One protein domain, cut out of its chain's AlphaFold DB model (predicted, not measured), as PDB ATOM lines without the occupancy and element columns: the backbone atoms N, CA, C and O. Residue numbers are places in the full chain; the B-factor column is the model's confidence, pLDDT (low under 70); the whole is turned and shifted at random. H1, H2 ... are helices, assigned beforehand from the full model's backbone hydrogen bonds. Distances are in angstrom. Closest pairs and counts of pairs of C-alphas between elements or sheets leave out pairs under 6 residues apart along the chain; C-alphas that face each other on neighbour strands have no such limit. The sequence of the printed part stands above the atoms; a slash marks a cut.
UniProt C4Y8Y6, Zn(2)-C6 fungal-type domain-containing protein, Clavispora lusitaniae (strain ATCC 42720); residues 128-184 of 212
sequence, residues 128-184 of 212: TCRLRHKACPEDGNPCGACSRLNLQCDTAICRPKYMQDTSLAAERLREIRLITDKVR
ATOM      1  N   THR A 128     225.947 177.714 103.322       95.44
ATOM      2  CA  THR A 128     225.453 178.186 102.016       95.44
ATOM      3  C   THR A 128     226.394 177.789 100.865       95.44
ATOM      4  O   THR A 128     225.940 177.343  99.809       95.44
ATOM      5  N   CYS A 129     227.719 177.894 101.037       94.62
ATOM      6  CA  CYS A 129     228.689 177.478 100.013       94.62
ATOM      7  C   CYS A 129     228.827 175.953  99.901       94.62
ATOM      8  O   CYS A 129     228.993 175.453  98.782       94.62
ATOM      9  N   ARG A 130     228.689 175.214 101.016       94.25
ATOM     10  CA  ARG A 130     228.604 173.741 101.013       94.25
ATOM     11  C   ARG A 130     227.404 173.278 100.181       94.25
ATOM     12  O   ARG A 130     227.606 172.564  99.202       94.25
ATOM     13  N   LEU A 131     226.202 173.781 100.487       95.38
ATOM     14  CA  LEU A 131     224.937 173.453  99.806       95.38
ATOM     15  C   LEU A 131     225.015 173.691  98.290       95.38
ATOM     16  O   LEU A 131     224.574 172.883  97.476       95.38
ATOM     17  N   ARG A 132     225.629 174.811  97.897       94.88
ATOM     18  CA  ARG A 132     225.770 175.235  96.496       94.88
ATOM     19  C   ARG A 132     226.935 174.564  95.766       94.88
ATOM     20  O   ARG A 132     227.139 174.850  94.581       94.88
ATOM     21  N   HIS A 133     227.734 173.736  96.441       92.75
ATOM     22  CA  HIS A 133     228.981 173.161  95.931       92.75
ATOM     23  C   HIS A 133     229.917 174.219  95.316       92.75
ATOM     24  O   HIS A 133     230.315 174.128  94.146       92.75
ATOM     25  N   LYS A 134     230.228 175.271  96.083       92.19
ATOM     26  CA  LYS A 134     231.147 176.354  95.696       92.19
ATOM     27  C   LYS A 134     232.331 176.415  96.659       92.19
ATOM     28  O   LYS A 134     232.224 175.984  97.803       92.19
ATOM     29  N   ALA A 135     233.466 176.917  96.178       91.88
ATOM     30  CA  ALA A 135     234.573 177.261  97.061       91.88
ATOM     31  C   ALA A 135     234.135 178.434  97.952       91.88
ATOM     32  O   ALA A 135     233.542 179.393  97.453       91.88
ATOM     33  N   CYS A 136     234.386 178.328  99.253       93.38
ATOM     34  CA  CYS A 136     234.249 179.443 100.176       93.38
ATOM     35  C   CYS A 136     235.631 180.109 100.308       93.38
ATOM     36  O   CYS A 136     236.618 179.381 100.410       93.38
ATOM     37  N   PRO A 137     235.717 181.444 100.258       90.88
ATOM     38  CA  PRO A 137     236.973 182.166 100.463       90.88
ATOM     39  C   PRO A 137     237.295 182.416 101.953       90.88
ATOM     40  O   PRO A 137     238.438 182.683 102.286       90.88
ATOM     41  N   GLU A 138     236.312 182.249 102.848       87.44
ATOM     42  CA  GLU A 138     236.430 182.415 104.313       87.44
ATOM     43  C   GLU A 138     236.706 183.855 104.818       87.44
ATOM     44  O   GLU A 138     236.951 184.022 106.007       87.44
ATOM     45  N   ASP A 139     236.522 184.889 103.977       84.69
ATOM     46  CA  ASP A 139     236.689 186.340 104.277       84.69
ATOM     47  C   ASP A 139     235.801 186.941 105.410       84.69
ATOM     48  O   ASP A 139     235.608 188.153 105.469       84.69
ATOM     49  N   GLY A 140     235.195 186.127 106.276       81.62
ATOM     50  CA  GLY A 140     234.229 186.548 107.297       81.62
ATOM     51  C   GLY A 140     232.769 186.263 106.925       81.62
ATOM     52  O   GLY A 140     232.473 185.377 106.116       81.62
ATOM     53  N   ASN A 141     231.843 186.994 107.552       87.25
ATOM     54  CA  ASN A 141     230.399 186.855 107.353       87.25
ATOM     55  C   ASN A 141     229.772 188.211 106.950       87.25
ATOM     56  O   ASN A 141     229.861 189.143 107.745       87.25
ATOM     57  N   PRO A 142     229.131 188.342 105.769       91.69
ATOM     58  CA  PRO A 142     228.996 187.343 104.706       91.69
ATOM     59  C   PRO A 142     230.283 187.184 103.882       91.69
ATOM     60  O   PRO A 142     230.857 188.164 103.416       91.69
ATOM     61  N   CYS A 143     230.704 185.942 103.616       93.50
ATOM     62  CA  CYS A 143     231.917 185.690 102.827       93.50
ATOM     63  C   CYS A 143     231.779 186.214 101.383       93.50
ATOM     64  O   CYS A 143     230.672 186.240 100.829       93.50
ATOM     65  N   GLY A 144     232.888 186.564 100.719       93.44
ATOM     66  CA  GLY A 144     232.873 187.237  99.413       93.44
ATOM     67  C   GLY A 144     232.095 186.498  98.312       93.44
ATOM     68  O   GLY A 144     231.520 187.123  97.418       93.44
ATOM     69  N   ALA A 145     231.995 185.166  98.393       92.44
ATOM     70  CA  ALA A 145     231.234 184.329  97.456       92.44
ATOM     71  C   ALA A 145     229.702 184.307  97.687       92.44
ATOM     72  O   ALA A 145     228.957 183.883  96.793       92.44
ATOM     73  N   CYS A 146     229.232 184.738  98.861       94.88
ATOM     74  CA  CYS A 146     227.817 184.977  99.167       94.88
ATOM     75  C   CYS A 146     227.467 186.467  99.042       94.88
ATOM     76  O   CYS A 146     226.459 186.786  98.412       94.88
ATOM     77  N   SER A 147     228.338 187.352  99.544       95.00
ATOM     78  CA  SER A 147     228.213 188.815  99.459       95.00
ATOM     79  C   SER A 147     227.997 189.291  98.015       95.00
ATOM     80  O   SER A 147     226.964 189.877  97.710       95.00
ATOM     81  N   ARG A 148     228.859 188.881  97.068       93.31
ATOM     82  CA  ARG A 148     228.738 189.199  95.622       93.31
ATOM     83  C   ARG A 148     227.475 188.666  94.921       93.31
ATOM     84  O   ARG A 148     227.352 188.800  93.704       93.31
ATOM     85  N   LEU A 149     226.592 187.977  95.639       93.25
ATOM     86  CA  LEU A 149     225.353 187.390  95.132       93.25
ATOM     87  C   LEU A 149     224.139 187.718  96.017       93.25
ATOM     88  O   LEU A 149     223.078 187.140  95.786       93.25
ATOM     89  N   ASN A 150     224.295 188.601  97.010       93.81
ATOM     90  CA  ASN A 150     223.290 188.963  98.015       93.81
ATOM     91  C   ASN A 150     222.620 187.733  98.665       93.81
ATOM     92  O   ASN A 150     221.407 187.695  98.863       93.81
ATOM     93  N   LEU A 151     223.415 186.697  98.958       95.06
ATOM     94  CA  LEU A 151     222.946 185.460  99.583       95.06
ATOM     95  C   LEU A 151     223.202 185.458 101.089       95.06
ATOM     96  O   LEU A 151     224.313 185.756 101.528       95.06
ATOM     97  N   GLN A 152     222.207 184.999 101.849       94.31
ATOM     98  CA  GLN A 152     222.344 184.730 103.279       94.31
ATOM     99  C   GLN A 152     223.467 183.711 103.530       94.31
ATOM    100  O   GLN A 152     223.543 182.661 102.880       94.31
ATOM    101  N   CYS A 153     224.395 184.067 104.419       95.25
ATOM    102  CA  CYS A 153     225.667 183.376 104.594       95.25
ATOM    103  C   CYS A 153     225.709 182.658 105.945       95.25
ATOM    104  O   CYS A 153     226.146 183.198 106.954       95.25
ATOM    105  N   ASP A 154     225.273 181.405 105.948       93.81
ATOM    106  CA  ASP A 154     225.056 180.665 107.184       93.81
ATOM    107  C   ASP A 154     226.398 180.098 107.691       93.81
ATOM    108  O   ASP A 154     226.913 179.104 107.167       93.81
ATOM    109  N   THR A 155     226.998 180.755 108.691       91.38
ATOM    110  CA  THR A 155     228.268 180.365 109.346       91.38
ATOM    111  C   THR A 155     228.071 179.777 110.750       91.38
ATOM    112  O   THR A 155     229.007 179.767 111.545       91.38
ATOM    113  N   ALA A 156     226.859 179.312 111.070       90.06
ATOM    114  CA  ALA A 156     226.531 178.708 112.362       90.06
ATOM    115  C   ALA A 156     227.441 177.511 112.698       90.06
ATOM    116  O   ALA A 156     227.818 176.742 111.809       90.06
ATOM    117  N   ILE A 157     227.758 177.347 113.987       90.12
ATOM    118  CA  ILE A 157     228.553 176.222 114.502       90.12
ATOM    119  C   ILE A 157     227.763 174.915 114.328       90.12
ATOM    120  O   ILE A 157     228.259 173.956 113.736       90.12
ATOM    121  N   CYS A 158     226.502 174.912 114.766       93.06
ATOM    122  CA  CYS A 158     225.576 173.793 114.614       93.06
ATOM    123  C   CYS A 158     225.152 173.594 113.147       93.06
ATOM    124  O   CYS A 158     225.089 174.541 112.359       93.06
ATOM    125  N   ARG A 159     224.823 172.350 112.773       93.56
ATOM    126  CA  ARG A 159     224.388 171.980 111.414       93.56
ATOM    127  C   ARG A 159     222.958 172.490 111.143       93.56
ATOM    128  O   ARG A 159     222.029 171.946 111.741       93.56
ATOM    129  N   PRO A 160     222.733 173.440 110.207       94.94
ATOM    130  CA  PRO A 160     221.402 173.995 109.947       94.94
ATOM    131  C   PRO A 160     220.383 172.931 109.532       94.94
ATOM    132  O   PRO A 160     220.741 171.961 108.864       94.94
ATOM    133  N   LYS A 161     219.096 173.139 109.832       95.44
ATOM    134  CA  LYS A 161     218.034 172.159 109.529       95.44
ATOM    135  C   LYS A 161     217.949 171.796 108.035       95.44
ATOM    136  O   LYS A 161     217.825 170.627 107.688       95.44
ATOM    137  N   TYR A 162     218.183 172.757 107.135       95.25
ATOM    138  CA  TYR A 162     218.257 172.505 105.683       95.25
ATOM    139  C   TYR A 162     219.459 171.650 105.228       95.25
ATOM    140  O   TYR A 162     219.542 171.276 104.062       95.25
ATOM    141  N   MET A 163     220.424 171.372 106.108       94.19
ATOM    142  CA  MET A 163     221.511 170.411 105.886       94.19
ATOM    143  C   MET A 163     221.193 169.025 106.456       94.19
ATOM    144  O   MET A 163     221.977 168.098 106.253       94.19
ATOM    145  N   GLN A 164     220.097 168.877 107.195       94.75
ATOM    146  CA  GLN A 164     219.608 167.605 107.722       94.75
ATOM    147  C   GLN A 164     218.542 167.049 106.763       94.75
ATOM    148  O   GLN A 164     218.726 165.973 106.199       94.75
ATOM    149  N   ASP A 165     217.517 167.851 106.463       96.12
ATOM    150  CA  ASP A 165     216.395 167.469 105.601       96.12
ATOM    151  C   ASP A 165     216.666 167.741 104.109       96.12
ATOM    152  O   ASP A 165     216.954 168.870 103.699       96.12
ATOM    153  N   THR A 166     216.490 166.730 103.252       95.62
ATOM    154  CA  THR A 166     216.676 166.853 101.789       95.62
ATOM    155  C   THR A 166     215.622 167.740 101.115       95.62
ATOM    156  O   THR A 166     215.918 168.412 100.125       95.62
ATOM    157  N   SER A 167     214.406 167.790 101.666       96.88
ATOM    158  CA  SER A 167     213.315 168.669 101.227       96.88
ATOM    159  C   SER A 167     213.648 170.146 101.469       96.88
ATOM    160  O   SER A 167     213.565 170.962 100.548       96.88
ATOM    161  N   LEU A 168     214.113 170.481 102.676       96.25
ATOM    162  CA  LEU A 168     214.550 171.831 103.036       96.25
ATOM    163  C   LEU A 168     215.836 172.230 102.298       96.25
ATOM    164  O   LEU A 168     215.961 173.381 101.879       96.25
ATOM    165  N   ALA A 169     216.756 171.289 102.052       96.50
ATOM    166  CA  ALA A 169     217.912 171.513 101.180       96.50
ATOM    167  C   ALA A 169     217.482 171.951  99.767       96.50
ATOM    168  O   ALA A 169     218.064 172.876  99.194       96.50
ATOM    169  N   ALA A 170     216.445 171.313  99.211       96.62
ATOM    170  CA  ALA A 170     215.901 171.633  97.895       96.62
ATOM    171  C   ALA A 170     215.131 172.969  97.870       96.62
ATOM    172  O   ALA A 170     215.228 173.697  96.881       96.62
ATOM    173  N   GLU A 171     214.409 173.322  98.938       97.06
ATOM    174  CA  GLU A 171     213.764 174.637  99.092       97.06
ATOM    175  C   GLU A 171     214.805 175.763  99.184       97.06
ATOM    176  O   GLU A 171     214.818 176.674  98.356       97.06
ATOM    177  N   ARG A 172     215.782 175.642 100.090       96.25
ATOM    178  CA  ARG A 172     216.885 176.608 100.236       96.25
ATOM    179  C   ARG A 172     217.688 176.753  98.936       96.25
ATOM    180  O   ARG A 172     218.109 177.854  98.589       96.25
ATOM    181  N   LEU A 173     217.857 175.680  98.155       96.44
ATOM    182  CA  LEU A 173     218.446 175.750  96.809       96.44
ATOM    183  C   LEU A 173     217.558 176.463  95.773       96.44
ATOM    184  O   LEU A 173     218.109 177.124  94.887       96.44
ATOM    185  N   ARG A 174     216.223 176.369  95.862       96.19
ATOM    186  CA  ARG A 174     215.289 177.137  95.015       96.19
ATOM    187  C   ARG A 174     215.339 178.628  95.350       96.19
ATOM    188  O   ARG A 174     215.532 179.428  94.436       96.19
ATOM    189  N   GLU A 175     215.286 178.992  96.628       95.88
ATOM    190  CA  GLU A 175     215.451 180.370  97.120       95.88
ATOM    191  C   GLU A 175     216.775 180.993  96.633       95.88
ATOM    192  O   GLU A 175     216.784 182.007  95.927       95.88
ATOM    193  N   ILE A 176     217.904 180.325  96.909       95.94
ATOM    194  CA  ILE A 176     219.241 180.727  96.446       95.94
ATOM    195  C   ILE A 176     219.272 180.905  94.924       95.94
ATOM    196  O   ILE A 176     219.894 181.843  94.414       95.94
ATOM    197  N   ARG A 177     218.620 180.008  94.172       93.94
ATOM    198  CA  ARG A 177     218.567 180.099  92.712       93.94
ATOM    199  C   ARG A 177     217.826 181.356  92.268       93.94
ATOM    200  O   ARG A 177     218.403 182.102  91.481       93.94
ATOM    201  N   LEU A 178     216.635 181.626  92.807       93.25
ATOM    202  CA  LEU A 178     215.846 182.825  92.500       93.25
ATOM    203  C   LEU A 178     216.651 184.111  92.734       93.25
ATOM    204  O   LEU A 178     216.701 184.965  91.849       93.25
ATOM    205  N   ILE A 179     217.348 184.222  93.870       94.06
ATOM    206  CA  ILE A 179     218.211 185.377  94.170       94.06
ATOM    207  C   ILE A 179     219.345 185.482  93.135       94.06
ATOM    208  O   ILE A 179     219.535 186.535  92.524       94.06
ATOM    209  N   THR A 180     220.062 184.388  92.853       93.38
ATOM    210  CA  THR A 180     221.164 184.425  91.872       93.38
ATOM    211  C   THR A 180     220.714 184.647  90.426       93.38
ATOM    212  O   THR A 180     221.500 185.162  89.634       93.38
ATOM    213  N   ASP A 181     219.484 184.288  90.053       91.25
ATOM    214  CA  ASP A 181     218.936 184.542  88.717       91.25
ATOM    215  C   ASP A 181     218.428 185.988  88.563       91.25
ATOM    216  O   ASP A 181     218.558 186.551  87.470       91.25
ATOM    217  N   LYS A 182     217.987 186.637  89.653       89.94
ATOM    218  CA  LYS A 182     217.791 188.098  89.716       89.94
ATOM    219  C   LYS A 182     219.125 188.842  89.559       89.94
ATOM    220  O   LYS A 182     219.304 189.553  88.576       89.94
ATOM    221  N   VAL A 183     220.103 188.586  90.437       90.50
ATOM    222  CA  VAL A 183     221.429 189.257  90.436       90.50
ATOM    223  C   VAL A 183     222.176 189.120  89.100       90.50
ATOM    224  O   VAL A 183     222.968 189.981  88.731       90.50
ATOM    225  N   ARG A 184     221.935 188.046  88.338       87.62
ATOM    226  CA  ARG A 184     222.614 187.786  87.054       87.62
ATOM    227  C   ARG A 184     221.856 188.284  85.818       87.62
ATOM    228  O   ARG A 184     222.234 187.900  84.708       87.62
TER     229      ARG A 184
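This is residues 128 to 184 of the 212 residues of the protein "Zn(2)-C6 fungal-type domain-containing protein" of Clavispora lusitaniae (strain ATCC 42720) (UniProt C4Y8Y6). One long helix, H3, makes one side of the domain, beside a body of loops that holds two very short helices, H1 and H2. The loop of residues 148 to 165 leads from H2 round to the first residue of H3. The 57 printed residues have three named helices, in the order H1, H2, H3, and no named strand: all helix, with under half of the residues, 26, in named elements. The whole is compact, radius of gyration of the C-alphas 11.1 A, spans 27 by 27 by 15 A.

H1 is residues 128 to 131, from C-alpha 128 at (225.453, 178.186, 102.016). H2 is residues 144 to 147. H3, residues 166 to 183, is 25.6 A long and ends at C-alpha 183, (221.429, 189.257, 90.436).

H1 and H2 only just touch, with 3 pairs of C-alphas within 8 A, the closest those of Cys 129 and Cys 146, 7.6 A apart. H1 and H3 are close but not clearly touching; their closest C-alphas, of Leu 131 and Ala 169, are 7.4 A apart. H2 and H3 are apart. In H3 every O i to N i+4 pair is within hydrogen-bond range; H1 and H2 are too short for such a pair.

The C-alphas farthest apart, of Cys 158 and Arg 184, are 31.1 A apart. The printed part has no cut, both links are long, and no printed residue is under 70 in pLDDT.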